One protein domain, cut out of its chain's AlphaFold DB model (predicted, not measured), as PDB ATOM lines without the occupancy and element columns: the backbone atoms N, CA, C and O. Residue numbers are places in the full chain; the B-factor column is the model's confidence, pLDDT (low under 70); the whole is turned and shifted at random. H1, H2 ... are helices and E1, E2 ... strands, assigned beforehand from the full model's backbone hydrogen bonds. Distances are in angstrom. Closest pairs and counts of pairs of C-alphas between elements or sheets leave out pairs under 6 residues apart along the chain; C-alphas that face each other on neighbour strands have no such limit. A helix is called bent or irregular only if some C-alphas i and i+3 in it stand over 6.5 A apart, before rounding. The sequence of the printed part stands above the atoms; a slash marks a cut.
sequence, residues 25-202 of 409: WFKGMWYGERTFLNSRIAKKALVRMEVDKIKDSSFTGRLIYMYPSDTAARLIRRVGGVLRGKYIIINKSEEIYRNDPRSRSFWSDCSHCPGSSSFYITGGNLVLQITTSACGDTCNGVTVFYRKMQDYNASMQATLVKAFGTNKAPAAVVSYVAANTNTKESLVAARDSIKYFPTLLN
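AT A GLANCE: This is residues 25 to 202 of the 409 residues of an uncharacterized protein of Ilyomonas limi (UniProt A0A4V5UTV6). One sheet of eight strands curls like part of a barrel and folds back on itself, so that leaf E5 E4 E3 faces leaf E1 E8 E7 E6 across the hinge E2; the edges E5 and E6 come together only in part. H1 packs on E6 and E7 near one end, while H2 grazes the second leaf from outside and leads to H3, whose residues 195 to 202 stick out. The printed 178 residues hold eight named strands followed by three named helices, class mixed; the antiparallel sheet has the order E5 E4 E3 E2 E1 E8 E7 E6. The whole is compact, with a radius of gyration of the C-alphas of 16.1 A and spans of 49 by 41 by 35 A.

HOW THE PARTS SIT: The twisted sheet holds two meanders, runs in which each strand is the antiparallel neighbour of the one before: E1 (residues 28 to 36), E2 (44 to 55), E3 (58 to 67), E4 (70 to 84) and E5 (87 to 98), then E6 (115 to 122), E7 (125 to 132) and E8 (141 to 148). E1 and E8 are antiparallel at 147 degrees, with N 35 and O 142 within hydrogen-bond range at 2.8 A. In the hairpin E4 and E5, N 91 and O 80 are 2.8 A apart; in the hairpin E6 and E7, N 127 and O 120 are 2.8 A apart. The closest C-alphas of the edge strands E5 and E6, those of Ile 88 and Ser 117, are 6.0 A apart. H1 (154 to 164) is on the sheet at a height over the sheet of 10.4 A, over E7 and E6; its closest C-alphas with E6 are Phe 164 and Tyr 120, 5.2 A. H2 (171 to 179) only grazes the sheet with residues 173 to 177. H3 (186 to 202) touches H2 with residues 186 to 190 alone, about perpendicular at 86 degrees; the closest C-alphas, of Ala 178 and Leu 187, are 6.7 A apart. Every O i to N i+4 pair is within hydrogen-bond range in H1 and H2; H3 has 6 of 13, beside 5 of 14 O i to N i+3 pairs.

IN THESE COORDINATES: E1 begins at C-alpha 28, (162.903, 239.396, 156.831). E4, 36.0 A long, bends by 83 degrees at residue 73; E2, 32.2 A, bends by 55 degrees at residue 52; E5, 29.5 A, bends by 64 degrees at residue 94. H3, 23.3 A, has a kink of 58 degrees near residue 193, is only just irregular with C-alphas 195 and 198 6.8 A apart, and ends at C-alpha 202, (180.067, 247.395, 145.645).

THE WHOLE: The C-alphas farthest apart, of Ser 103 and Ser 155, are 49.1 A apart. The printed part has no cut; its one long link is E5 to E6, residues 99 to 114. Mean pLDDT of the printed part is 71.4, and residues 166 to 202 are among those under 70.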
ATOM      1  N   TRP A  25     163.545 233.585 163.282       86.50
ATOM      2  CA  TRP A  25     164.800 233.596 162.518       86.50
ATOM      3  C   TRP A  25     164.610 233.549 160.997       86.50
ATOM      4  O   TRP A  25     165.532 233.908 160.261       86.50
ATOM      5  N   PHE A  26     163.444 233.099 160.518       88.31
ATOM      6  CA  PHE A  26     163.114 233.044 159.098       88.31
ATOM      7  C   PHE A  26     162.557 234.371 158.562       88.31
ATOM      8  O   PHE A  26     162.546 234.583 157.350       88.31
ATOM      9  N   LYS A  27     162.126 235.290 159.438       84.06
ATOM     10  CA  LYS A  27     161.527 236.572 159.041       84.06
ATOM     11  C   LYS A  27     162.557 237.464 158.340       84.06
ATOM     12  O   LYS A  27     163.761 237.333 158.575       84.06
ATOM     13  N   GLY A  28     162.092 238.373 157.486       74.38
ATOM     14  CA  GLY A  28     162.903 239.396 156.831       74.38
ATOM     15  C   GLY A  28     163.380 239.000 155.436       74.38
ATOM     16  O   GLY A  28     162.799 238.139 154.776       74.38
ATOM     17  N   MET A  29     164.461 239.637 154.997       74.38
ATOM     18  CA  MET A  29     164.943 239.562 153.619       74.38
ATOM     19  C   MET A  29     165.879 238.373 153.395       74.38
ATOM     20  O   MET A  29     166.769 238.097 154.201       74.38
ATOM     21  N   TRP A  30     165.683 237.664 152.296       81.06
ATOM     22  CA  TRP A  30     166.518 236.561 151.841       81.06
ATOM     23  C   TRP A  30     166.960 236.855 150.419       81.06
ATOM     24  O   TRP A  30     166.127 237.026 149.529       81.06
ATOM     25  N   TYR A  31     168.269 236.877 150.206       76.44
ATOM     26  CA  TYR A  31     168.866 237.134 148.902       76.44
ATOM     27  C   TYR A  31     169.433 235.843 148.342       76.44
ATOM     28  O   TYR A  31     170.000 235.023 149.070       76.44
ATOM     29  N   GLY A  32     169.243 235.647 147.046       77.69
ATOM     30  CA  GLY A  32     169.601 234.411 146.393       77.69
ATOM     31  C   GLY A  32     169.726 234.525 144.887       77.69
ATOM     32  O   GLY A  32     169.449 235.554 144.274       77.69
ATOM     33  N   GLU A  33     170.126 233.411 144.295       77.94
ATOM     34  CA  GLU A  33     170.217 233.229 142.853       77.94
ATOM     35  C   GLU A  33     169.359 232.032 142.452       77.94
ATOM     36  O   GLU A  33     169.285 231.022 143.156       77.94
ATOM     37  N   ARG A  34     168.714 232.143 141.294       86.69
ATOM     38  CA  ARG A  34     168.059 231.041 140.610       86.69
ATOM     39  C   ARG A  34     168.841 230.666 139.366       86.69
ATOM     40  O   ARG A  34     169.015 231.493 138.479       86.69
ATOM     41  N   THR A  35     169.172 229.389 139.261       82.00
ATOM     42  CA  THR A  35     169.743 228.758 138.071       82.00
ATOM     43  C   THR A  35     168.673 227.920 137.394       82.00
ATOM     44  O   THR A  35     168.087 227.035 138.024       82.00
ATOM     45  N   PHE A  36     168.415 228.180 136.117       82.12
ATOM     46  CA  PHE A  36     167.452 227.412 135.330       82.12
ATOM     47  C   PHE A  36     168.128 226.188 134.710       82.12
ATOM     48  O   PHE A  36     169.268 226.259 134.251       82.12
ATOM     49  N   LEU A  37     167.417 225.063 134.692       77.00
ATOM     50  CA  LEU A  37     167.912 223.806 134.152       77.00
ATOM     51  C   LEU A  37     167.566 223.686 132.673       77.00
ATOM     52  O   LEU A  37     166.389 223.725 132.324       77.00
ATOM     53  N   ASN A  38     168.567 223.458 131.819       75.12
ATOM     54  CA  ASN A  38     168.382 223.172 130.388       75.12
ATOM     55  C   ASN A  38     167.590 224.236 129.607       75.12
ATOM     56  O   ASN A  38     167.218 224.015 128.459       75.12
ATOM     57  N   SER A  39     167.367 225.410 130.200       77.25
ATOM     58  CA  SER A  39     166.649 226.494 129.549       77.25
ATOM     59  C   SER A  39     167.468 227.070 128.404       77.25
ATOM     60  O   SER A  39     168.667 227.360 128.534       77.25
ATOM     61  N   ARG A  40     166.790 227.285 127.279       74.56
ATOM     62  CA  ARG A  40     167.348 227.960 126.100       74.56
ATOM     63  C   ARG A  40     167.338 229.484 126.220       74.56
ATOM     64  O   ARG A  40     168.067 230.145 125.493       74.56
ATOM     65  N   ILE A  41     166.532 230.029 127.133       72.62
ATOM     66  CA  ILE A  41     166.241 231.467 127.222       72.62
ATOM     67  C   ILE A  41     166.829 232.076 128.499       72.62
ATOM     68  O   ILE A  41     167.435 233.145 128.455       72.62
ATOM     69  N   ALA A  42     166.681 231.398 129.636       70.75
ATOM     70  CA  ALA A  42     167.086 231.909 130.939       70.75
ATOM     71  C   ALA A  42     168.223 231.059 131.500       70.75
ATOM     72  O   ALA A  42     168.061 229.866 131.675       70.75
ATOM     73  N   LYS A  43     169.382 231.636 131.815       77.00
ATOM     74  CA  LYS A  43     170.438 230.886 132.524       77.00
ATOM     75  C   LYS A  43     170.391 231.140 134.024       77.00
ATOM     76  O   LYS A  43     170.505 230.200 134.810       77.00
ATOM     77  N   LYS A  44     170.154 232.395 134.407       78.06
ATOM     78  CA  LYS A  44     170.131 232.850 135.796       78.06
ATOM     79  C   LYS A  44     169.089 233.943 136.027       78.06
ATOM     80  O   LYS A  44     168.735 234.662 135.094       78.06
ATOM     81  N   ALA A  45     168.636 234.074 137.269       78.50
ATOM     82  CA  ALA A  45     167.878 235.215 137.776       78.50
ATOM     83  C   ALA A  45     168.309 235.529 139.212       78.50
ATOM     84  O   ALA A  45     168.607 234.615 139.984       78.50
ATOM     85  N   LEU A  46     168.303 236.806 139.579       79.69
ATOM     86  CA  LEU A  46     168.436 237.211 140.977       79.69
ATOM     87  C   LEU A  46     167.100 236.967 141.679       79.69
ATOM     88  O   LEU A  46     166.040 237.148 141.076       79.69
ATOM     89  N   VAL A  47     167.135 236.543 142.939       84.88
ATOM     90  CA  VAL A  47     165.922 236.260 143.709       84.88
ATOM     91  C   VAL A  47     165.987 236.924 145.068       84.88
ATOM     92  O   VAL A  47     166.967 236.790 145.798       84.88
ATOM     93  N   ARG A  48     164.903 237.604 145.430       85.56
ATOM     94  CA  ARG A  48     164.691 238.166 146.757       85.56
ATOM     95  C   ARG A  48     163.397 237.619 147.331       85.56
ATOM     96  O   ARG A  48     162.356 237.687 146.686       85.56
ATOM     97  N   MET A  49     163.464 237.054 148.525       87.06
ATOM     98  CA  MET A  49     162.289 236.646 149.283       87.06
ATOM     99  C   MET A  49     162.168 237.532 150.514       87.06
ATOM    100  O   MET A  49     163.130 237.728 151.247       87.06
ATOM    101  N   GLU A  50     160.980 238.067 150.723       84.88
ATOM    102  CA  GLU A  50     160.663 239.006 151.789       84.88
ATOM    103  C   GLU A  50     159.635 238.322 152.672       84.88
ATOM    104  O   GLU A  50     158.508 238.101 152.242       84.88
ATOM    105  N   VAL A  51     160.040 237.881 153.859       84.19
ATOM    106  CA  VAL A  51     159.147 237.190 154.790       84.19
ATOM    107  C   VAL A  51     158.577 238.222 155.759       84.19
ATOM    108  O   VAL A  51     159.232 238.589 156.736       84.19
ATOM    109  N   ASP A  52     157.357 238.680 155.485       76.94
ATOM    110  CA  ASP A  52     156.708 239.790 156.195       76.94
ATOM    111  C   ASP A  52     156.132 239.354 157.547       76.94
ATOM    112  O   ASP A  52     156.243 240.046 158.566       76.94
ATOM    113  N   LYS A  53     155.485 238.182 157.567       80.62
ATOM    114  CA  LYS A  53     154.766 237.669 158.739       80.62
ATOM    115  C   LYS A  53     155.142 236.223 159.000       80.62
ATOM    116  O   LYS A  53     155.213 235.414 158.078       80.62
ATOM    117  N   ILE A  54     155.318 235.908 160.279       84.00
ATOM    118  CA  ILE A  54     155.451 234.545 160.789       84.00
ATOM    119  C   ILE A  54     154.457 234.395 161.931       84.00
ATOM    120  O   ILE A  54     154.448 235.205 162.856       84.00
ATOM    121  N   LYS A  55     153.614 233.369 161.846       82.75
ATOM    122  CA  LYS A  55     152.669 232.990 162.894       82.75
ATOM    123  C   LYS A  55     152.768 231.486 163.095       82.75
ATOM    124  O   LYS A  55     152.441 230.722 162.185       82.75
ATOM    125  N   ASP A  56     153.234 231.073 164.267       82.25
ATOM    126  CA  ASP A  56     153.517 229.676 164.601       82.25
ATOM    127  C   ASP A  56     154.487 229.039 163.584       82.25
ATOM    128  O   ASP A  56     155.638 229.457 163.435       82.25
ATOM    129  N   SER A  57     154.012 228.039 162.843       82.00
ATOM    130  CA  SER A  57     154.730 227.408 161.736       82.00
ATOM    131  C   SER A  57     154.489 228.083 160.389       82.00
ATOM    132  O   SER A  57     155.179 227.759 159.433       82.00
ATOM    133  N   SER A  58     153.506 228.971 160.261       83.81
ATOM    134  CA  SER A  58     153.156 229.589 158.979       83.81
ATOM    135  C   SER A  58     153.957 230.860 158.710       83.81
ATOM    136  O   SER A  58     154.284 231.607 159.636       83.81
ATOM    137  N   PHE A  59     154.240 231.128 157.436       87.94
ATOM    138  CA  PHE A  59     154.819 232.394 156.997       87.94
ATOM    139  C   PHE A  59     154.131 232.922 155.736       87.94
ATOM    140  O   PHE A  59     153.605 232.147 154.933       87.94
ATOM    141  N   THR A  60     154.166 234.241 155.556       85.38
ATOM    142  CA  THR A  60     153.713 234.925 154.337       85.38
ATOM    143  C   THR A  60     154.674 236.039 153.962       85.38
ATOM    144  O   THR A  60     155.337 236.606 154.833       85.38
ATOM    145  N   GLY A  61     154.708 236.380 152.680       85.06
ATOM    146  CA  GLY A  61     155.672 237.315 152.146       85.06
ATOM    147  C   GLY A  61     155.560 237.554 150.645       85.06
ATOM    148  O   GLY A  61     154.564 237.203 149.999       85.06
ATOM    149  N   ARG A  62     156.641 238.084 150.073       87.06
ATOM    150  CA  ARG A  62     156.813 238.290 148.630       87.06
ATOM    151  C   ARG A  62     158.040 237.556 148.106       87.06
ATOM    152  O   ARG A  62     159.044 237.418 148.797       87.06
ATOM    153  N   LEU A  63     157.959 237.083 146.870       90.31
ATOM    154  CA  LEU A  63     159.066 236.476 146.142       90.31
ATOM    155  C   LEU A  63     159.261 237.231 144.836       90.31
ATOM    156  O   LEU A  63     158.336 237.351 144.033       90.31
ATOM    157  N   ILE A  64     160.463 237.752 144.653       84.88
ATOM    158  CA  ILE A  64     160.808 238.697 143.603       84.88
ATOM    159  C   ILE A  64     161.940 238.090 142.792       84.88
ATOM    160  O   ILE A  64     163.035 237.872 143.306       84.88
ATOM    161  N   TYR A  65     161.669 237.816 141.526       89.06
ATOM    162  CA  TYR A  65     162.659 237.384 140.552       89.06
ATOM    163  C   TYR A  65     163.053 238.582 139.701       89.06
ATOM    164  O   TYR A  65     162.178 239.274 139.195       89.06
ATOM    165  N   MET A  66     164.347 238.828 139.540       81.94
ATOM    166  CA  MET A  66     164.876 239.971 138.794       81.94
ATOM    167  C   MET A  66     165.836 239.488 137.714       81.94
ATOM    168  O   MET A  66     166.611 238.545 137.924       81.94
ATOM    169  N   TYR A  67     165.785 240.134 136.554       79.88
ATOM    170  CA  TYR A  67     166.732 239.860 135.489       79.88
ATOM    171  C   TYR A  67     168.110 240.454 135.854       79.88
ATOM    172  O   TYR A  67     168.171 241.608 136.272       79.88
ATOM    173  N   PRO A  68     169.228 239.705 135.746       75.50
ATOM    174  CA  PRO A  68     170.509 240.151 136.307       75.50
ATOM    175  C   PRO A  68     171.073 241.448 135.716       75.50
ATOM    176  O   PRO A  68     171.706 242.205 136.438       75.50
ATOM    177  N   SER A  69     170.860 241.708 134.422       69.94
ATOM    178  CA  SER A  69     171.379 242.919 133.764       69.94
ATOM    179  C   SER A  69     170.403 244.098 133.783       69.94
ATOM    180  O   SER A  69     170.767 245.180 133.345       69.94
ATOM    181  N   ASP A  70     169.158 243.877 134.211       72.75
ATOM    182  CA  ASP A  70     168.128 244.908 134.355       72.75
ATOM    183  C   ASP A  70     167.099 244.438 135.385       72.75
ATOM    184  O   ASP A  70     166.187 243.666 135.092       72.75
ATOM    185  N   THR A  71     167.243 244.893 136.620       74.81
ATOM    186  CA  THR A  71     166.381 244.445 137.716       74.81
ATOM    187  C   THR A  71     165.002 245.113 137.713       74.81
ATOM    188  O   THR A  71     164.120 244.666 138.454       74.81
ATOM    189  N   ALA A  72     164.772 246.134 136.873       74.56
ATOM    190  CA  ALA A  72     163.434 246.672 136.635       74.56
ATOM    191  C   ALA A  72     162.568 245.662 135.866       74.56
ATOM    192  O   ALA A  72     161.349 245.612 136.064       74.56
ATOM    193  N   ALA A  73     163.188 244.804 135.052       80.12
ATOM    194  CA  ALA A  73     162.562 243.602 134.529       80.12
ATOM    195  C   ALA A  73     162.486 242.527 135.624       80.12
ATOM    196  O   ALA A  73     163.461 241.838 135.949       80.12
ATOM    197  N   ARG A  74     161.304 242.397 136.229       89.00
ATOM    198  CA  ARG A  74     161.079 241.540 137.394       89.00
ATOM    199  C   ARG A  74     159.680 240.943 137.445       89.00
ATOM    200  O   ARG A  74     158.715 241.535 136.971       89.00
ATOM    201  N   LEU A  75     159.583 239.795 138.103       88.81
ATOM    202  CA  LEU A  75     158.341 239.130 138.483       88.81
ATOM    203  C   LEU A  75     158.211 239.165 140.006       88.81
ATOM    204  O   LEU A  75     159.117 238.717 140.708       88.81
ATOM    205  N   ILE A  76     157.078 239.637 140.517       87.38
ATOM    206  CA  ILE A  76     156.757 239.643 141.948       87.38
ATOM    207  C   ILE A  76     155.545 238.753 142.178       87.38
ATOM    208  O   ILE A  76     154.511 238.916 141.534       87.38
ATOM    209  N   ARG A  77     155.652 237.834 143.137       87.00
ATOM    210  CA  ARG A  77     154.554 236.959 143.560       87.00
ATOM    211  C   ARG A  77     154.382 236.988 145.067       87.00
ATOM    212  O   ARG A  77     155.354 237.186 145.798       87.00
ATOM    213  N   ARG A  78     153.175 236.693 145.546       85.69
ATOM    214  CA  ARG A  78     152.984 236.323 146.952       85.69
ATOM    215  C   ARG A  78     153.603 234.955 147.208       85.69
ATOM    216  O   ARG A  78     153.388 234.004 146.447       85.69
ATOM    217  N   VAL A  79     154.328 234.843 148.312       88.62
ATOM    218  CA  VAL A  79     154.843 233.571 148.815       88.62
ATOM    219  C   VAL A  79     154.295 233.321 150.207       88.62
ATOM    220  O   VAL A  79     154.218 234.220 151.037       88.62
ATOM    221  N   GLY A  80     153.901 232.086 150.468       86.50
ATOM    222  CA  GLY A  80     153.540 231.643 151.803       86.50
ATOM    223  C   GLY A  80     153.968 230.208 152.011       86.50
ATOM    224  O   GLY A  80     154.457 229.553 151.091       86.50
ATOM    225  N   GLY A  81     153.797 229.701 153.219       85.38
ATOM    226  CA  GLY A  81     154.211 228.339 153.491       85.38
ATOM    227  C   GLY A  81     154.210 227.966 154.955       85.38
ATOM    228  O   GLY A  81     153.703 228.696 155.808       85.38
ATOM    229  N   VAL A  82     154.785 226.797 155.227       78.62
ATOM    230  CA  VAL A  82     154.861 226.214 156.567       78.62
ATOM    231  C   VAL A  82     156.281 225.718 156.848       78.62
ATOM    232  O   VAL A  82     156.850 224.973 156.053       78.62
ATOM    233  N   LEU A  83     156.823 226.102 158.002       80.12
ATOM    234  CA  LEU A  83     158.067 225.635 158.611       80.12
ATOM    235  C   LEU A  83     157.762 224.560 159.665       80.12
ATOM    236  O   LEU A  83     157.070 224.821 160.652       80.12
ATOM    237  N   ARG A  84     158.284 223.345 159.474       66.44
ATOM    238  CA  ARG A  84     158.170 222.239 160.440       66.44
ATOM    239  C   ARG A  84     159.523 221.565 160.639       66.44
ATOM    240  O   ARG A  84     159.952 220.756 159.814       66.44
ATOM    241  N   GLY A  85     160.185 221.869 161.754       65.62
ATOM    242  CA  GLY A  85     161.508 221.327 162.061       65.62
ATOM    243  C   GLY A  85     162.519 221.703 160.977       65.62
ATOM    244  O   GLY A  85     162.792 222.879 160.760       65.62
ATOM    245  N   LYS A  86     163.043 220.694 160.267       63.66
ATOM    246  CA  LYS A  86     163.997 220.878 159.158       63.66
ATOM    247  C   LYS A  86     163.360 221.105 157.781       63.66
ATOM    248  O   LYS A  86     164.075 221.313 156.804       63.66
ATOM    249  N   TYR A  87     162.036 221.018 157.691       65.06
ATOM    250  CA  TYR A  87     161.306 221.089 156.431       65.06
ATOM    251  C   TYR A  87     160.608 222.433 156.276       65.06
ATOM    252  O   TYR A  87     160.025 222.967 157.220       65.06
ATOM    253  N   ILE A  88     160.616 222.931 155.046       79.62
ATOM    254  CA  ILE A  88     159.814 224.071 154.623       79.62
ATOM    255  C   ILE A  88     158.987 223.655 153.418       79.62
ATOM    256  O   ILE A  88     159.500 223.022 152.497       79.62
ATOM    257  N   ILE A  89     157.704 223.989 153.456       75.69
ATOM    258  CA  ILE A  89     156.785 223.879 152.326       75.69
ATOM    259  C   ILE A  89     156.531 225.302 151.854       75.69
ATOM    260  O   ILE A  89     156.138 226.141 152.664       75.69
ATOM    261  N   ILE A  90     156.772 225.568 150.573       81.81
ATOM    262  CA  ILE A  90     156.657 226.900 149.980       81.81
ATOM    263  C   ILE A  90     155.592 226.861 148.894       81.81
ATOM    264  O   ILE A  90     155.737 226.165 147.893       81.81
ATOM    265  N   ASN A  91     154.564 227.677 149.076       75.69
ATOM    266  CA  ASN A  91     153.504 227.909 148.116       75.69
ATOM    267  C   ASN A  91     153.760 229.259 147.444       75.69
ATOM    268  O   ASN A  91     153.753 230.309 148.092       75.69
ATOM    269  N   LYS A  92     154.010 229.229 146.134       74.75
ATOM    270  CA  LYS A  92     154.132 230.432 145.302       74.75
ATOM    271  C   LYS A  92     152.773 230.662 144.664       74.75
ATOM    272  O   LYS A  92     152.278 229.784 143.966       74.75
ATOM    273  N   SER A  93     152.171 231.806 144.940       68.31
ATOM    274  CA  SER A  93     150.776 232.072 144.591       68.31
ATOM    275  C   SER A  93     150.669 233.262 143.637       68.31
ATOM    276  O   SER A  93     151.517 233.418 142.754       68.31
ATOM    277  N   GLU A  94     149.620 234.059 143.817       79.38
ATOM    278  CA  GLU A  94     149.242 235.244 143.051       79.38
ATOM    279  C   GLU A  94     150.445 236.044 142.543       79.38
ATOM    280  O   GLU A  94     151.359 236.404 143.295       79.38
ATOM    281  N   GLU A  95     150.432 236.307 141.241       86.31
ATOM    282  CA  GLU A  95     151.334 237.256 140.612       86.31
ATOM    283  C   GLU A  95     150.869 238.675 140.926       86.31
ATOM    284  O   GLU A  95     149.743 239.049 140.620       86.31
ATOM    285  N   ILE A  96     151.748 239.448 141.556       84.81
ATOM    286  CA  ILE A  96     151.490 240.838 141.941       84.81
ATOM    287  C   ILE A  96     151.951 241.780 140.826       84.81
ATOM    288  O   ILE A  96     151.340 242.815 140.585       84.81
ATOM    289  N   TYR A  97     153.068 241.448 140.177       83.81
ATOM    290  CA  TYR A  97     153.694 242.304 139.176       83.81
ATOM    291  C   TYR A  97     154.547 241.497 138.208       83.81
ATOM    292  O   TYR A  97     155.223 240.549 138.615       83.81
ATOM    293  N   ARG A  98     154.595 241.945 136.956       89.19
ATOM    294  CA  ARG A  98     155.430 241.378 135.903       89.19
ATOM    295  C   ARG A  98     155.940 242.471 134.978       89.19
ATOM    296  O   ARG A  98     155.166 243.271 134.463       89.19
ATOM    297  N   ASN A  99     157.241 242.433 134.727       85.31
ATOM    298  CA  ASN A  99     157.904 243.167 133.663       85.31
ATOM    299  C   ASN A  99     158.984 242.285 133.031       85.31
ATOM    300  O   ASN A  99     159.881 241.797 133.725       85.31
ATOM    301  N   ASP A 100     158.876 242.043 131.728       88.12
ATOM    302  CA  ASP A 100     159.759 241.144 130.987       88.12
ATOM    303  C   ASP A 100     160.932 241.915 130.339       88.12
ATOM    304  O   ASP A 100     160.719 242.970 129.746       88.12
ATOM    305  N   PRO A 101     162.172 241.389 130.364       77.38
ATOM    306  CA  PRO A 101     163.370 242.138 129.969       77.38
ATOM    307  C   PRO A 101     163.530 242.414 128.463       77.38
ATOM    308  O   PRO A 101     164.452 243.138 128.099       77.38
ATOM    309  N   ARG A 102     162.740 241.805 127.557       67.06
ATOM    310  CA  ARG A 102     163.005 241.842 126.091       67.06
ATOM    311  C   ARG A 102     161.781 241.680 125.172       67.06
ATOM    312  O   ARG A 102     161.883 241.006 124.146       67.06
ATOM    313  N   SER A 103     160.612 242.208 125.534       58.69
ATOM    314  CA  SER A 103     159.362 242.054 124.745       58.69
ATOM    315  C   SER A 103     158.959 240.592 124.455       58.69
ATOM    316  O   SER A 103     158.143 240.320 123.578       58.69
ATOM    317  N   ARG A 104     159.544 239.629 125.180       65.81
ATOM    318  CA  ARG A 104     159.246 238.192 125.133       65.81
ATOM    319  C   ARG A 104     158.867 237.745 126.536       65.81
ATOM    320  O   ARG A 104     159.456 238.242 127.490       65.81
ATOM    321  N   SER A 105     157.964 236.773 126.645       75.25
ATOM    322  CA  SER A 105     157.593 236.161 127.927       75.25
ATOM    323  C   SER A 105     158.783 235.377 128.496       75.25
ATOM    324  O   SER A 105     159.029 234.229 128.123       75.25
ATOM    325  N   PHE A 106     159.584 236.033 129.337       83.19
ATOM    326  CA  PHE A 106     160.729 235.439 130.026       83.19
ATOM    327  C   PHE A 106     160.259 234.737 131.299       83.19
ATOM    328  O   PHE A 106     160.680 233.618 131.604       83.19
ATOM    329  N   TRP A 107     159.355 235.378 132.038       87.56
ATOM    330  CA  TRP A 107     158.831 234.855 133.290       87.56
ATOM    331  C   TRP A 107     157.737 233.806 133.039       87.56
ATOM    332  O   TRP A 107     156.581 234.130 132.800       87.56
ATOM    333  N   SER A 108     158.053 232.515 133.102       87.69
ATOM    334  CA  SER A 108     157.011 231.478 132.995       87.69
ATOM    335  C   SER A 108     156.165 231.375 134.269       87.69
ATOM    336  O   SER A 108     156.679 231.563 135.376       87.69
ATOM    337  N   ASP A 109     154.872 231.055 134.138       85.75
ATOM    338  CA  ASP A 109     154.062 230.708 135.308       85.75
ATOM    339  C   ASP A 109     154.430 229.306 135.803       85.75
ATOM    340  O   ASP A 109     154.016 228.288 135.258       85.75
ATOM    341  N   CYS A 110     155.213 229.279 136.877       86.25
ATOM    342  CA  CYS A 110     155.663 228.053 137.524       86.25
ATOM    343  C   CYS A 110     154.896 227.748 138.827       86.25
ATOM    344  O   CYS A 110     155.443 227.077 139.703       86.25
ATOM    345  N   SER A 111     153.688 228.302 139.028       80.50
ATOM    346  CA  SER A 111     152.907 228.134 140.275       80.50
ATOM    347  C   SER A 111     152.512 226.682 140.550       80.50
ATOM    348  O   SER A 111     152.566 226.236 141.691       80.50
ATOM    349  N   HIS A 112     152.184 225.939 139.497       81.94
ATOM    350  CA  HIS A 112     151.753 224.542 139.564       81.94
ATOM    351  C   HIS A 112     152.916 223.546 139.672       81.94
ATOM    352  O   HIS A 112     152.698 222.344 139.815       81.94
ATOM    353  N   CYS A 113     154.158 224.021 139.557       84.31
ATOM    354  CA  CYS A 113     155.314 223.147 139.466       84.31
ATOM    355  C   CYS A 113     155.630 222.473 140.802       84.31
ATOM    356  O   CYS A 113     155.707 223.160 141.828       84.31
ATOM    357  N   PRO A 114     155.937 221.164 140.801       75.25
ATOM    358  CA  PRO A 114     156.400 220.508 142.005       75.25
ATOM    359  C   PRO A 114     157.769 221.067 142.404       75.25
ATOM    360  O   PRO A 114     158.633 221.367 141.570       75.25
ATOM    361  N   GLY A 115     157.971 221.207 143.708       76.69
ATOM    362  CA  GLY A 115     159.232 221.671 144.253       76.69
ATOM    363  C   GLY A 115     159.547 221.044 145.597       76.69
ATOM    364  O   GLY A 115     158.663 220.597 146.324       76.69
ATOM    365  N   SER A 116     160.832 221.019 145.917       75.25
ATOM    366  CA  SER A 116     161.341 220.618 147.221       75.25
ATOM    367  C   SER A 116     162.210 221.722 147.792       75.25
ATOM    368  O   SER A 116     162.799 222.512 147.052       75.25
ATOM    369  N   SER A 117     162.286 221.791 149.115       81.06
ATOM    370  CA  SER A 117     163.092 222.799 149.786       81.06
ATOM    371  C   SER A 117     163.761 222.268 151.038       81.06
ATOM    372  O   SER A 117     163.207 221.429 151.752       81.06
ATOM    373  N   SER A 118     164.973 222.752 151.288       75.19
ATOM    374  CA  SER A 118     165.812 222.315 152.397       75.19
ATOM    375  C   SER A 118     166.632 223.464 152.968       75.19
ATOM    376  O   SER A 118     167.084 224.346 152.239       75.19
ATOM    377  N   PHE A 119     166.843 223.410 154.281       83.62
ATOM    378  CA  PHE A 119     167.821 224.238 154.975       83.62
ATOM    379  C   PHE A 119     169.068 223.427 155.308       83.62
ATOM    380  O   PHE A 119     168.969 222.247 155.650       83.62
ATOM    381  N   TYR A 120     170.232 224.062 155.233       75.69
ATOM    382  CA  TYR A 120     171.500 223.502 155.701       75.69
ATOM    383  C   TYR A 120     172.489 224.616 156.049       75.69
ATOM    384  O   TYR A 120     172.340 225.745 155.584       75.69
ATOM    385  N   ILE A 121     173.501 224.305 156.864       77.69
ATOM    386  CA  ILE A 121     174.560 225.257 157.219       77.69
ATOM    387  C   ILE A 121     175.872 224.834 156.569       77.69
ATOM    388  O   ILE A 121     176.356 223.722 156.783       77.69
ATOM    389  N   THR A 122     176.470 225.740 155.798       72.75
ATOM    390  CA  THR A 122     177.762 225.522 155.140       72.75
ATOM    391  C   THR A 122     178.550 226.823 155.044       72.75
ATOM    392  O   THR A 122     177.988 227.878 154.763       72.75
ATOM    393  N   GLY A 123     179.863 226.761 155.286       66.88
ATOM    394  CA  GLY A 123     180.758 227.917 155.138       66.88
ATOM    395  C   GLY A 123     180.330 229.146 155.946       66.88
ATOM    396  O   GLY A 123     180.415 230.255 155.437       66.88
ATOM    397  N   GLY A 124     179.792 228.948 157.156       72.06
ATOM    398  CA  GLY A 124     179.296 230.042 157.998       72.06
ATOM    399  C   GLY A 124     177.975 230.665 157.537       72.06
ATOM    400  O   GLY A 124     177.599 231.712 158.053       72.06
ATOM    401  N   ASN A 125     177.253 230.041 156.602       75.94
ATOM    402  CA  ASN A 125     175.967 230.522 156.104       75.94
ATOM    403  C   ASN A 125     174.845 229.527 156.402       75.94
ATOM    404  O   ASN A 125     175.023 228.323 156.217       75.94
ATOM    405  N   LEU A 126     173.681 230.044 156.791       81.88
ATOM    406  CA  LEU A 126     172.403 229.358 156.686       81.88
ATOM    407  C   LEU A 126     171.926 229.459 155.237       81.88
ATOM    408  O   LEU A 126     171.750 230.552 154.698       81.88
ATOM    409  N   VAL A 127     171.708 228.311 154.612       80.44
ATOM    410  CA  VAL A 127     171.314 228.213 153.212       80.44
ATOM    411  C   VAL A 127     169.906 227.658 153.123       80.44
ATOM    412  O   VAL A 127     169.628 226.602 153.688       80.44
ATOM    413  N   LEU A 128     169.033 228.349 152.389       87.19
ATOM    414  CA  LEU A 128     167.760 227.801 151.925       87.19
ATOM    415  C   LEU A 128     167.895 227.452 150.454       87.19
ATOM    416  O   LEU A 128     168.132 228.326 149.622       87.19
ATOM    417  N   GLN A 129     167.658 226.196 150.115       81.56
ATOM    418  CA  GLN A 129     167.561 225.767 148.736       81.56
ATOM    419  C   GLN A 129     166.130 225.388 148.380       81.56
ATOM    420  O   GLN A 129     165.453 224.710 149.145       81.56
ATOM    421  N   ILE A 130     165.703 225.781 147.183       85.25
ATOM    422  CA  ILE A 130     164.446 225.383 146.557       85.25
ATOM    423  C   ILE A 130     164.771 224.775 145.196       85.25
ATOM    424  O   ILE A 130     165.346 225.442 144.338       85.25
ATOM    425  N   THR A 131     164.366 223.536 144.969       80.50
ATOM    426  CA  THR A 131     164.491 222.860 143.678       80.50
ATOM    427  C   THR A 131     163.114 222.762 143.039       80.50
ATOM    428  O   THR A 131     162.161 222.333 143.681       80.50
ATOM    429  N   THR A 132     163.005 223.145 141.772       84.00
ATOM    430  CA  THR A 132     161.832 222.910 140.926       84.00
ATOM    431  C   THR A 132     162.254 221.971 139.805       84.00
ATOM    432  O   THR A 132     163.242 222.229 139.117       84.00
ATOM    433  N   SER A 133     161.533 220.872 139.630       81.38
ATOM    434  CA  SER A 133     161.820 219.862 138.610       81.38
ATOM    435  C   SER A 133     160.525 219.387 137.956       81.38
ATOM    436  O   SER A 133     159.440 219.748 138.398       81.38
ATOM    437  N   ALA A 134     160.641 218.602 136.881       82.75
ATOM    438  CA  ALA A 134     159.498 218.019 136.173       82.75
ATOM    439  C   ALA A 134     158.415 219.036 135.732       82.75
ATOM    440  O   ALA A 134     157.234 218.709 135.719       82.75
ATOM    441  N   CYS A 135     158.814 220.260 135.363       85.94
ATOM    442  CA  CYS A 135     157.896 221.346 135.005       85.94
ATOM    443  C   CYS A 135     158.277 222.136 133.732       85.94
ATOM    444  O   CYS A 135     157.749 223.214 133.484       85.94
ATOM    445  N   GLY A 136     159.207 221.624 132.920       85.69
ATOM    446  CA  GLY A 136     159.682 222.284 131.692       85.69
ATOM    447  C   GLY A 136     160.943 223.132 131.885       85.69
ATOM    448  O   GLY A 136     161.308 223.486 133.002       85.69
ATOM    449  N   ASP A 137     161.654 223.433 130.799       83.56
ATOM    450  CA  ASP A 137     162.979 224.078 130.825       83.56
ATOM    451  C   ASP A 137     162.948 225.535 131.326       83.56
ATOM    452  O   ASP A 137     163.919 226.015 131.906       83.56
ATOM    453  N   THR A 138     161.825 226.239 131.191       86.56
ATOM    454  CA  THR A 138     161.640 227.597 131.729       86.56
ATOM    455  C   THR A 138     161.339 227.633 133.234       86.56
ATOM    456  O   THR A 138     161.543 228.662 133.880       86.56
ATOM    457  N   CYS A 139     160.913 226.511 133.825       87.56
ATOM    458  CA  CYS A 139     160.545 226.406 135.240       87.56
ATOM    459  C   CYS A 139     161.446 225.472 136.055       87.56
ATOM    460  O   CYS A 139     161.577 225.646 137.270       87.56
ATOM    461  N   ASN A 140     162.098 224.503 135.423       86.62
ATOM    462  CA  ASN A 140     163.057 223.637 136.085       86.62
ATOM    463  C   ASN A 140     164.269 224.463 136.510       86.62
ATOM    464  O   ASN A 140     164.778 225.292 135.756       86.62
ATOM    465  N   GLY A 141     164.728 224.268 137.738       85.75
ATOM    466  CA  GLY A 141     165.800 225.083 138.276       85.75
ATOM    467  C   GLY A 141     166.049 224.870 139.757       85.75
ATOM    468  O   GLY A 141     165.258 224.249 140.466       85.75
ATOM    469  N   VAL A 142     167.130 225.468 140.237       82.56
ATOM    470  CA  VAL A 142     167.467 225.537 141.657       82.56
ATOM    471  C   VAL A 142     167.569 226.999 142.050       82.56
ATOM    472  O   VAL A 142     168.149 227.804 141.333       82.56
ATOM    473  N   THR A 143     166.956 227.361 143.168       85.94
ATOM    474  CA  THR A 143     167.059 228.674 143.798       85.94
ATOM    475  C   THR A 143     167.753 228.503 145.137       85.94
ATOM    476  O   THR A 143     167.329 227.666 145.929       85.94
ATOM    477  N   VAL A 144     168.815 229.262 145.379       80.56
ATOM    478  CA  VAL A 144     169.596 229.191 146.616       80.56
ATOM    479  C   VAL A 144     169.631 230.567 147.253       80.56
ATOM    480  O   VAL A 144     170.044 231.524 146.604       80.56
ATOM    481  N   PHE A 145     169.211 230.649 148.510       82.25
ATOM    482  CA  PHE A 145     169.315 231.839 149.343       82.25
ATOM    483  C   PHE A 145     170.361 231.642 150.425       82.25
ATOM    484  O   PHE A 145     170.507 230.541 150.958       82.25
ATOM    485  N   TYR A 146     171.012 232.736 150.796       72.31
ATOM    486  CA  TYR A 146     172.059 232.747 151.807       72.31
ATOM    487  C   TYR A 146     171.730 233.764 152.896       72.31
ATOM    488  O   TYR A 146     171.269 234.870 152.614       72.31
ATOM    489  N   ARG A 147     172.011 233.387 154.142       75.00
ATOM    490  CA  ARG A 147     172.122 234.293 155.288       75.00
ATOM    491  C   ARG A 147     173.362 233.941 156.078       75.00
ATOM    492  O   ARG A 147     173.633 232.755 156.276       75.00
ATOM    493  N   LYS A 148     174.113 234.934 156.541       73.31
ATOM    494  CA  LYS A 148     175.312 234.638 157.317       73.31
ATOM    495  C   LYS A 148     174.884 234.202 158.713       73.31
ATOM    496  O   LYS A 148     174.000 234.792 159.324       73.31
ATOM    497  N   MET A 149     175.521 233.161 159.239       75.69
ATOM    498  CA  MET A 149     175.250 232.689 160.600       75.69
ATOM    499  C   MET A 149     175.567 233.775 161.631       75.69
ATOM    500  O   MET A 149     174.870 233.875 162.633       75.69
ATOM    501  N   GLN A 150     176.561 234.622 161.354       74.12
ATOM    502  CA  GLN A 150     176.950 235.742 162.214       74.12
ATOM    503  C   GLN A 150     175.862 236.815 162.378       74.12
ATOM    504  O   GLN A 150     175.888 237.536 163.369       74.12
ATOM    505  N   ASP A 151     174.900 236.898 161.452       69.38
ATOM    506  CA  ASP A 151     173.790 237.860 161.529       69.38
ATOM    507  C   ASP A 151     172.774 237.443 162.612       69.38
ATOM    508  O   ASP A 151     171.890 238.202 163.001       69.38
ATOM    509  N   TYR A 152     172.893 236.215 163.123       75.50
ATOM    510  CA  TYR A 152     172.104 235.707 164.232       75.50
ATOM    511  C   TYR A 152     172.887 235.825 165.540       75.50
ATOM    512  O   TYR A 152     174.089 235.573 165.586       75.50
ATOM    513  N   ASN A 153     172.200 236.119 166.646       83.25
ATOM    514  CA  ASN A 153     172.831 236.052 167.966       83.25
ATOM    515  C   ASN A 153     173.300 234.620 168.296       83.25
ATOM    516  O   ASN A 153     172.790 233.642 167.745       83.25
ATOM    517  N   ALA A 154     174.242 234.483 169.232       81.81
ATOM    518  CA  ALA A 154     174.866 233.196 169.563       81.81
ATOM    519  C   ALA A 154     173.853 232.096 169.950       81.81
ATOM    520  O   ALA A 154     173.985 230.947 169.528       81.81
ATOM    521  N   SER A 155     172.796 232.449 170.693       85.00
ATOM    522  CA  SER A 155     171.731 231.506 171.067       85.00
ATOM    523  C   SER A 155     170.954 230.998 169.849       85.00
ATOM    524  O   SER A 155     170.595 229.819 169.759       85.00
ATOM    525  N   MET A 156     170.681 231.884 168.895       85.12
ATOM    526  CA  MET A 156     169.987 231.537 167.664       85.12
ATOM    527  C   MET A 156     170.897 230.730 166.740       85.12
ATOM    528  O   MET A 156     170.455 229.720 166.201       85.12
ATOM    529  N   GLN A 157     172.180 231.082 166.630       83.56
ATOM    530  CA  GLN A 157     173.164 230.276 165.903       83.56
ATOM    531  C   GLN A 157     173.200 228.835 166.420       83.56
ATOM    532  O   GLN A 157     173.079 227.904 165.627       83.56
ATOM    533  N   ALA A 158     173.278 228.639 167.741       85.62
ATOM    534  CA  ALA A 158     173.244 227.309 168.348       85.62
ATOM    535  C   ALA A 158     171.942 226.555 168.026       85.62
ATOM    536  O   ALA A 158     171.966 225.360 167.726       85.62
ATOM    537  N   THR A 159     170.805 227.257 168.026       86.44
ATOM    538  CA  THR A 159     169.498 226.688 167.663       86.44
ATOM    539  C   THR A 159     169.466 226.229 166.205       86.44
ATOM    540  O   THR A 159     169.034 225.112 165.919       86.44
ATOM    541  N   LEU A 160     169.957 227.058 165.285       86.19
ATOM    542  CA  LEU A 160     170.019 226.766 163.851       86.19
ATOM    543  C   LEU A 160     170.993 225.617 163.554       86.19
ATOM    544  O   LEU A 160     170.655 224.709 162.797       86.19
ATOM    545  N   VAL A 161     172.162 225.602 164.203       86.44
ATOM    546  CA  VAL A 161     173.134 224.499 164.121       86.44
ATOM    547  C   VAL A 161     172.522 223.195 164.619       86.44
ATOM    548  O   VAL A 161     172.634 222.174 163.947       86.44
ATOM    549  N   LYS A 162     171.810 223.221 165.749       86.62
ATOM    550  CA  LYS A 162     171.101 222.047 166.270       86.62
ATOM    551  C   LYS A 162     169.991 221.573 165.323       86.62
ATOM    552  O   LYS A 162     169.784 220.371 165.191       86.62
ATOM    553  N   ALA A 163     169.277 222.496 164.677       83.38
ATOM    554  CA  ALA A 163     168.152 222.180 163.799       83.38
ATOM    555  C   ALA A 163     168.578 221.628 162.426       83.38
ATOM    556  O   ALA A 163     167.915 220.733 161.898       83.38
ATOM    557  N   PHE A 164     169.661 222.155 161.845       83.31
ATOM    558  CA  PHE A 164     170.044 221.881 160.453       83.31
ATOM    559  C   PHE A 164     171.386 221.156 160.298       83.31
ATOM    560  O   PHE A 164     171.672 220.630 159.221       83.31
ATOM    561  N   GLY A 165     172.182 221.076 161.366       74.12
ATOM    562  CA  GLY A 165     173.520 220.497 161.356       74.12
ATOM    563  C   GLY A 165     174.540 221.347 160.593       74.12
ATOM    564  O   GLY A 165     174.199 222.203 159.780       74.12
ATOM    565  N   THR A 166     175.820 221.088 160.841       60.59
ATOM    566  CA  THR A 166     176.950 221.659 160.095       60.59
ATOM    567  C   THR A 166     177.475 220.601 159.133       60.59
ATOM    568  O   THR A 166     178.318 219.797 159.516       60.59
ATOM    569  N   ASN A 167     176.950 220.533 157.910       55.47
ATOM    570  CA  ASN A 167     177.384 219.547 156.916       55.47
ATOM    571  C   ASN A 167     177.297 220.109 155.491       55.47
ATOM    572  O   ASN A 167     176.488 220.989 155.202       55.47
ATOM    573  N   LYS A 168     178.163 219.586 154.608       49.31
ATOM    574  CA  LYS A 168     178.278 219.958 153.186       49.31
ATOM    575  C   LYS A 168     176.911 220.034 152.496       49.31
ATOM    576  O   LYS A 168     176.023 219.236 152.793       49.31
ATOM    577  N   ALA A 169     176.803 220.943 151.520       47.78
ATOM    578  CA  ALA A 169     175.655 221.040 150.621       47.78
ATOM    579  C   ALA A 169     175.200 219.638 150.155       47.78
ATOM    580  O   ALA A 169     176.064 218.807 149.847       47.78
ATOM    581  N   PRO A 170     173.884 219.350 150.114       49.66
ATOM    582  CA  PRO A 170     173.391 218.014 149.793       49.66
ATOM    583  C   PRO A 170     173.997 217.481 148.485       49.66
ATOM    584  O   PRO A 170     174.179 218.235 147.531       49.66
ATOM    585  N   ALA A 171     174.280 216.175 148.406       41.38
ATOM    586  CA  ALA A 171     174.922 215.567 147.231       41.38
ATOM    587  C   ALA A 171     174.177 215.875 145.918       41.38
ATOM    588  O   ALA A 171     174.807 216.165 144.908       41.38
ATOM    589  N   ALA A 172     172.842 215.938 145.958       38.44
ATOM    590  CA  ALA A 172     172.013 216.339 144.823       38.44
ATOM    591  C   ALA A 172     172.293 217.773 144.328       38.44
ATOM    592  O   ALA A 172     172.185 218.028 143.137       38.44
ATOM    593  N   VAL A 173     172.682 218.701 145.210       40.31
ATOM    594  CA  VAL A 173     173.080 220.080 144.865       40.31
ATOM    595  C   VAL A 173     174.412 220.076 144.140       40.31
ATOM    596  O   VAL A 173     174.551 220.697 143.093       40.31
ATOM    597  N   VAL A 174     175.377 219.331 144.679       39.75
ATOM    598  CA  VAL A 174     176.722 219.213 144.114       39.75
ATOM    599  C   VAL A 174     176.660 218.544 142.741       39.75
ATOM    600  O   VAL A 174     177.231 219.061 141.785       39.75
ATOM    601  N   SER A 175     175.902 217.454 142.611       34.19
ATOM    602  CA  SER A 175     175.674 216.762 141.341       34.19
ATOM    603  C   SER A 175     174.871 217.603 140.344       34.19
ATOM    604  O   SER A 175     175.169 217.565 139.158       34.19
ATOM    605  N   TYR A 176     173.890 218.392 140.794       31.22
ATOM    606  CA  TYR A 176     173.094 219.267 139.927       31.22
ATOM    607  C   TYR A 176     173.896 220.462 139.395       31.22
ATOM    608  O   TYR A 176     173.766 220.805 138.221       31.22
ATOM    609  N   VAL A 177     174.729 221.087 140.236       36.16
ATOM    610  CA  VAL A 177     175.669 222.130 139.799       36.16
ATOM    611  C   VAL A 177     176.663 221.525 138.812       36.16
ATOM    612  O   VAL A 177     176.803 222.056 137.719       36.16
ATOM    613  N   ALA A 178     177.257 220.370 139.135       34.28
ATOM    614  CA  ALA A 178     178.226 219.689 138.278       34.28
ATOM    615  C   ALA A 178     177.652 219.222 136.926       34.28
ATOM    616  O   ALA A 178     178.347 219.293 135.920       34.28
ATOM    617  N   ALA A 179     176.394 218.770 136.880       34.28
ATOM    618  CA  ALA A 179     175.752 218.287 135.655       34.28
ATOM    619  C   ALA A 179     175.352 219.406 134.677       34.28
ATOM    620  O   ALA A 179     175.098 219.123 133.511       34.28
ATOM    621  N   ASN A 180     175.284 220.663 135.134       35.97
ATOM    622  CA  ASN A 180     174.775 221.795 134.341       35.97
ATOM    623  C   ASN A 180     175.789 222.921 134.147       35.97
ATOM    624  O   ASN A 180     175.446 224.032 133.743       35.97
ATOM    625  N   THR A 181     177.048 222.617 134.423       37.09
ATOM    626  CA  THR A 181     178.193 223.478 134.170       37.09
ATOM    627  C   THR A 181     179.160 222.692 133.302       37.09
ATOM    628  O   THR A 181     179.708 221.685 133.749       37.09
ATOM    629  N   ASN A 182     179.367 223.126 132.063       36.06
ATOM    630  CA  ASN A 182     180.500 222.623 131.298       36.06
ATOM    631  C   ASN A 182     181.785 223.118 131.981       36.06
ATOM    632  O   ASN A 182     181.857 224.290 132.325       36.06
ATOM    633  N   THR A 183     182.741 222.196 132.141       32.62
ATOM    634  CA  THR A 183     184.121 222.333 132.660       32.62
ATOM    635  C   THR A 183     184.319 222.486 134.179       32.62
ATOM    636  O   THR A 183     183.520 223.044 134.927       32.62
ATOM    637  N   LYS A 184     185.448 221.923 134.641       32.16
ATOM    638  CA  LYS A 184     185.936 221.784 136.030       32.16
ATOM    639  C   LYS A 184     186.065 223.105 136.829       32.16
ATOM    640  O   LYS A 184     186.444 223.051 137.995       32.16
ATOM    641  N   GLU A 185     185.720 224.257 136.257       35.12
ATOM    642  CA  GLU A 185     185.738 225.582 136.902       35.12
ATOM    643  C   GLU A 185     184.556 225.823 137.862       35.12
ATOM    644  O   GLU A 185     184.618 226.685 138.736       35.12
ATOM    645  N   SER A 186     183.477 225.043 137.784       38.00
ATOM    646  CA  SER A 186     182.252 225.317 138.553       38.00
ATOM    647  C   SER A 186     182.169 224.670 139.942       38.00
ATOM    648  O   SER A 186     181.473 225.175 140.826       38.00
ATOM    649  N   LEU A 187     182.899 223.576 140.182       30.83
ATOM    650  CA  LEU A 187     183.071 223.017 141.533       30.83
ATOM    651  C   LEU A 187     183.932 223.944 142.406       30.83
ATOM    652  O   LEU A 187     183.829 223.923 143.635       30.83
ATOM    653  N   VAL A 188     184.736 224.782 141.747       31.89
ATOM    654  CA  VAL A 188     185.421 225.938 142.319       31.89
ATOM    655  C   VAL A 188     184.425 227.099 142.474       31.89
ATOM    656  O   VAL A 188     184.311 227.618 143.575       31.89
ATOM    657  N   ALA A 189     183.549 227.378 141.496       32.97
ATOM    658  CA  ALA A 189     182.493 228.409 141.586       32.97
ATOM    659  C   ALA A 189     181.418 228.202 142.681       32.97
ATOM    660  O   ALA A 189     180.829 229.174 143.142       32.97
ATOM    661  N   ALA A 190     181.156 226.975 143.144       32.88
ATOM    662  CA  ALA A 190     180.283 226.738 144.306       32.88
ATOM    663  C   ALA A 190     180.978 227.026 145.654       32.88
ATOM    664  O   ALA A 190     180.303 227.273 146.653       32.88
ATOM    665  N   ARG A 191     182.320 226.993 145.689       31.23
ATOM    666  CA  ARG A 191     183.136 227.494 146.809       31.23
ATOM    667  C   ARG A 191     183.427 228.997 146.673       31.23
ATOM    668  O   ARG A 191     183.479 229.687 147.684       31.23
ATOM    669  N   ASP A 192     183.531 229.496 145.442       32.22
ATOM    670  CA  ASP A 192     183.855 230.885 145.093       32.22
ATOM    671  C   ASP A 192     182.634 231.796 144.916       32.22
ATOM    672  O   ASP A 192     182.796 233.010 144.826       32.22
ATOM    673  N   SER A 193     181.401 231.284 144.936       36.38
ATOM    674  CA  SER A 193     180.190 232.120 144.960       36.38
ATOM    675  C   SER A 193     180.165 233.050 146.179       36.38
ATOM    676  O   SER A 193     179.635 234.151 146.092       36.38
ATOM    677  N   ILE A 194     180.836 232.672 147.273       36.56
ATOM    678  CA  ILE A 194     181.057 233.505 148.468       36.56
ATOM    679  C   ILE A 194     182.008 234.687 148.179       36.56
ATOM    680  O   ILE A 194     181.893 235.737 148.808       36.56
ATOM    681  N   LYS A 195     182.910 234.560 147.196       32.59
ATOM    682  CA  LYS A 195     183.896 235.587 146.823       32.59
ATOM    683  C   LYS A 195     183.308 236.701 145.942       32.59
ATOM    684  O   LYS A 195     183.840 237.804 145.951       32.59
ATOM    685  N   TYR A 196     182.204 236.440 145.233       29.25
ATOM    686  CA  TYR A 196     181.571 237.399 144.309       29.25
ATOM    687  C   TYR A 196     180.472 238.275 144.929       29.25
ATOM    688  O   TYR A 196     180.094 239.288 144.337       29.25
ATOM    689  N   PHE A 197     179.963 237.936 146.118       34.38
ATOM    690  CA  PHE A 197     178.937 238.749 146.783       34.38
ATOM    691  C   PHE A 197     179.421 240.152 147.195       34.38
ATOM    692  O   PHE A 197     178.672 241.097 146.964       34.38
ATOM    693  N   PRO A 198     180.647 240.355 147.720       33.00
ATOM    694  CA  PRO A 198     181.132 241.700 148.043       33.00
ATOM    695  C   PRO A 198     181.330 242.579 146.800       33.00
ATOM    696  O   PRO A 198     181.082 243.775 146.850       33.00
ATOM    697  N   THR A 199     181.729 241.996 145.665       30.94
ATOM    698  CA  THR A 199     181.950 242.742 144.414       30.94
ATOM    699  C   THR A 199     180.653 243.103 143.688       30.94
ATOM    700  O   THR A 199     180.596 244.163 143.081       30.94
ATOM    701  N   LEU A 200     179.590 242.292 143.798       33.72
ATOM    702  CA  LEU A 200     178.248 242.646 143.297       33.72
ATOM    703  C   LEU A 200     177.508 243.642 144.208       33.72
ATOM    704  O   LEU A 200     176.567 244.286 143.763       33.72
ATOM    705  N   LEU A 201     177.921 243.759 145.475       37.06
ATOM    706  CA  LEU A 201     177.384 244.728 146.438       37.06
ATOM    707  C   LEU A 201     178.131 246.072 146.425       37.06
ATOM    708  O   LEU A 201     177.610 247.044 146.965       37.06
ATOM    709  N   ASN A 202     179.316 246.145 145.806       31.61
ATOM    710  CA  ASN A 202     180.067 247.395 145.645       31.61
ATOM    711  C   ASN A 202     179.579 248.250 144.462       31.61
ATOM    712  O   ASN A 202     179.806 249.456 144.463       31.61
TER     713      ASN A 202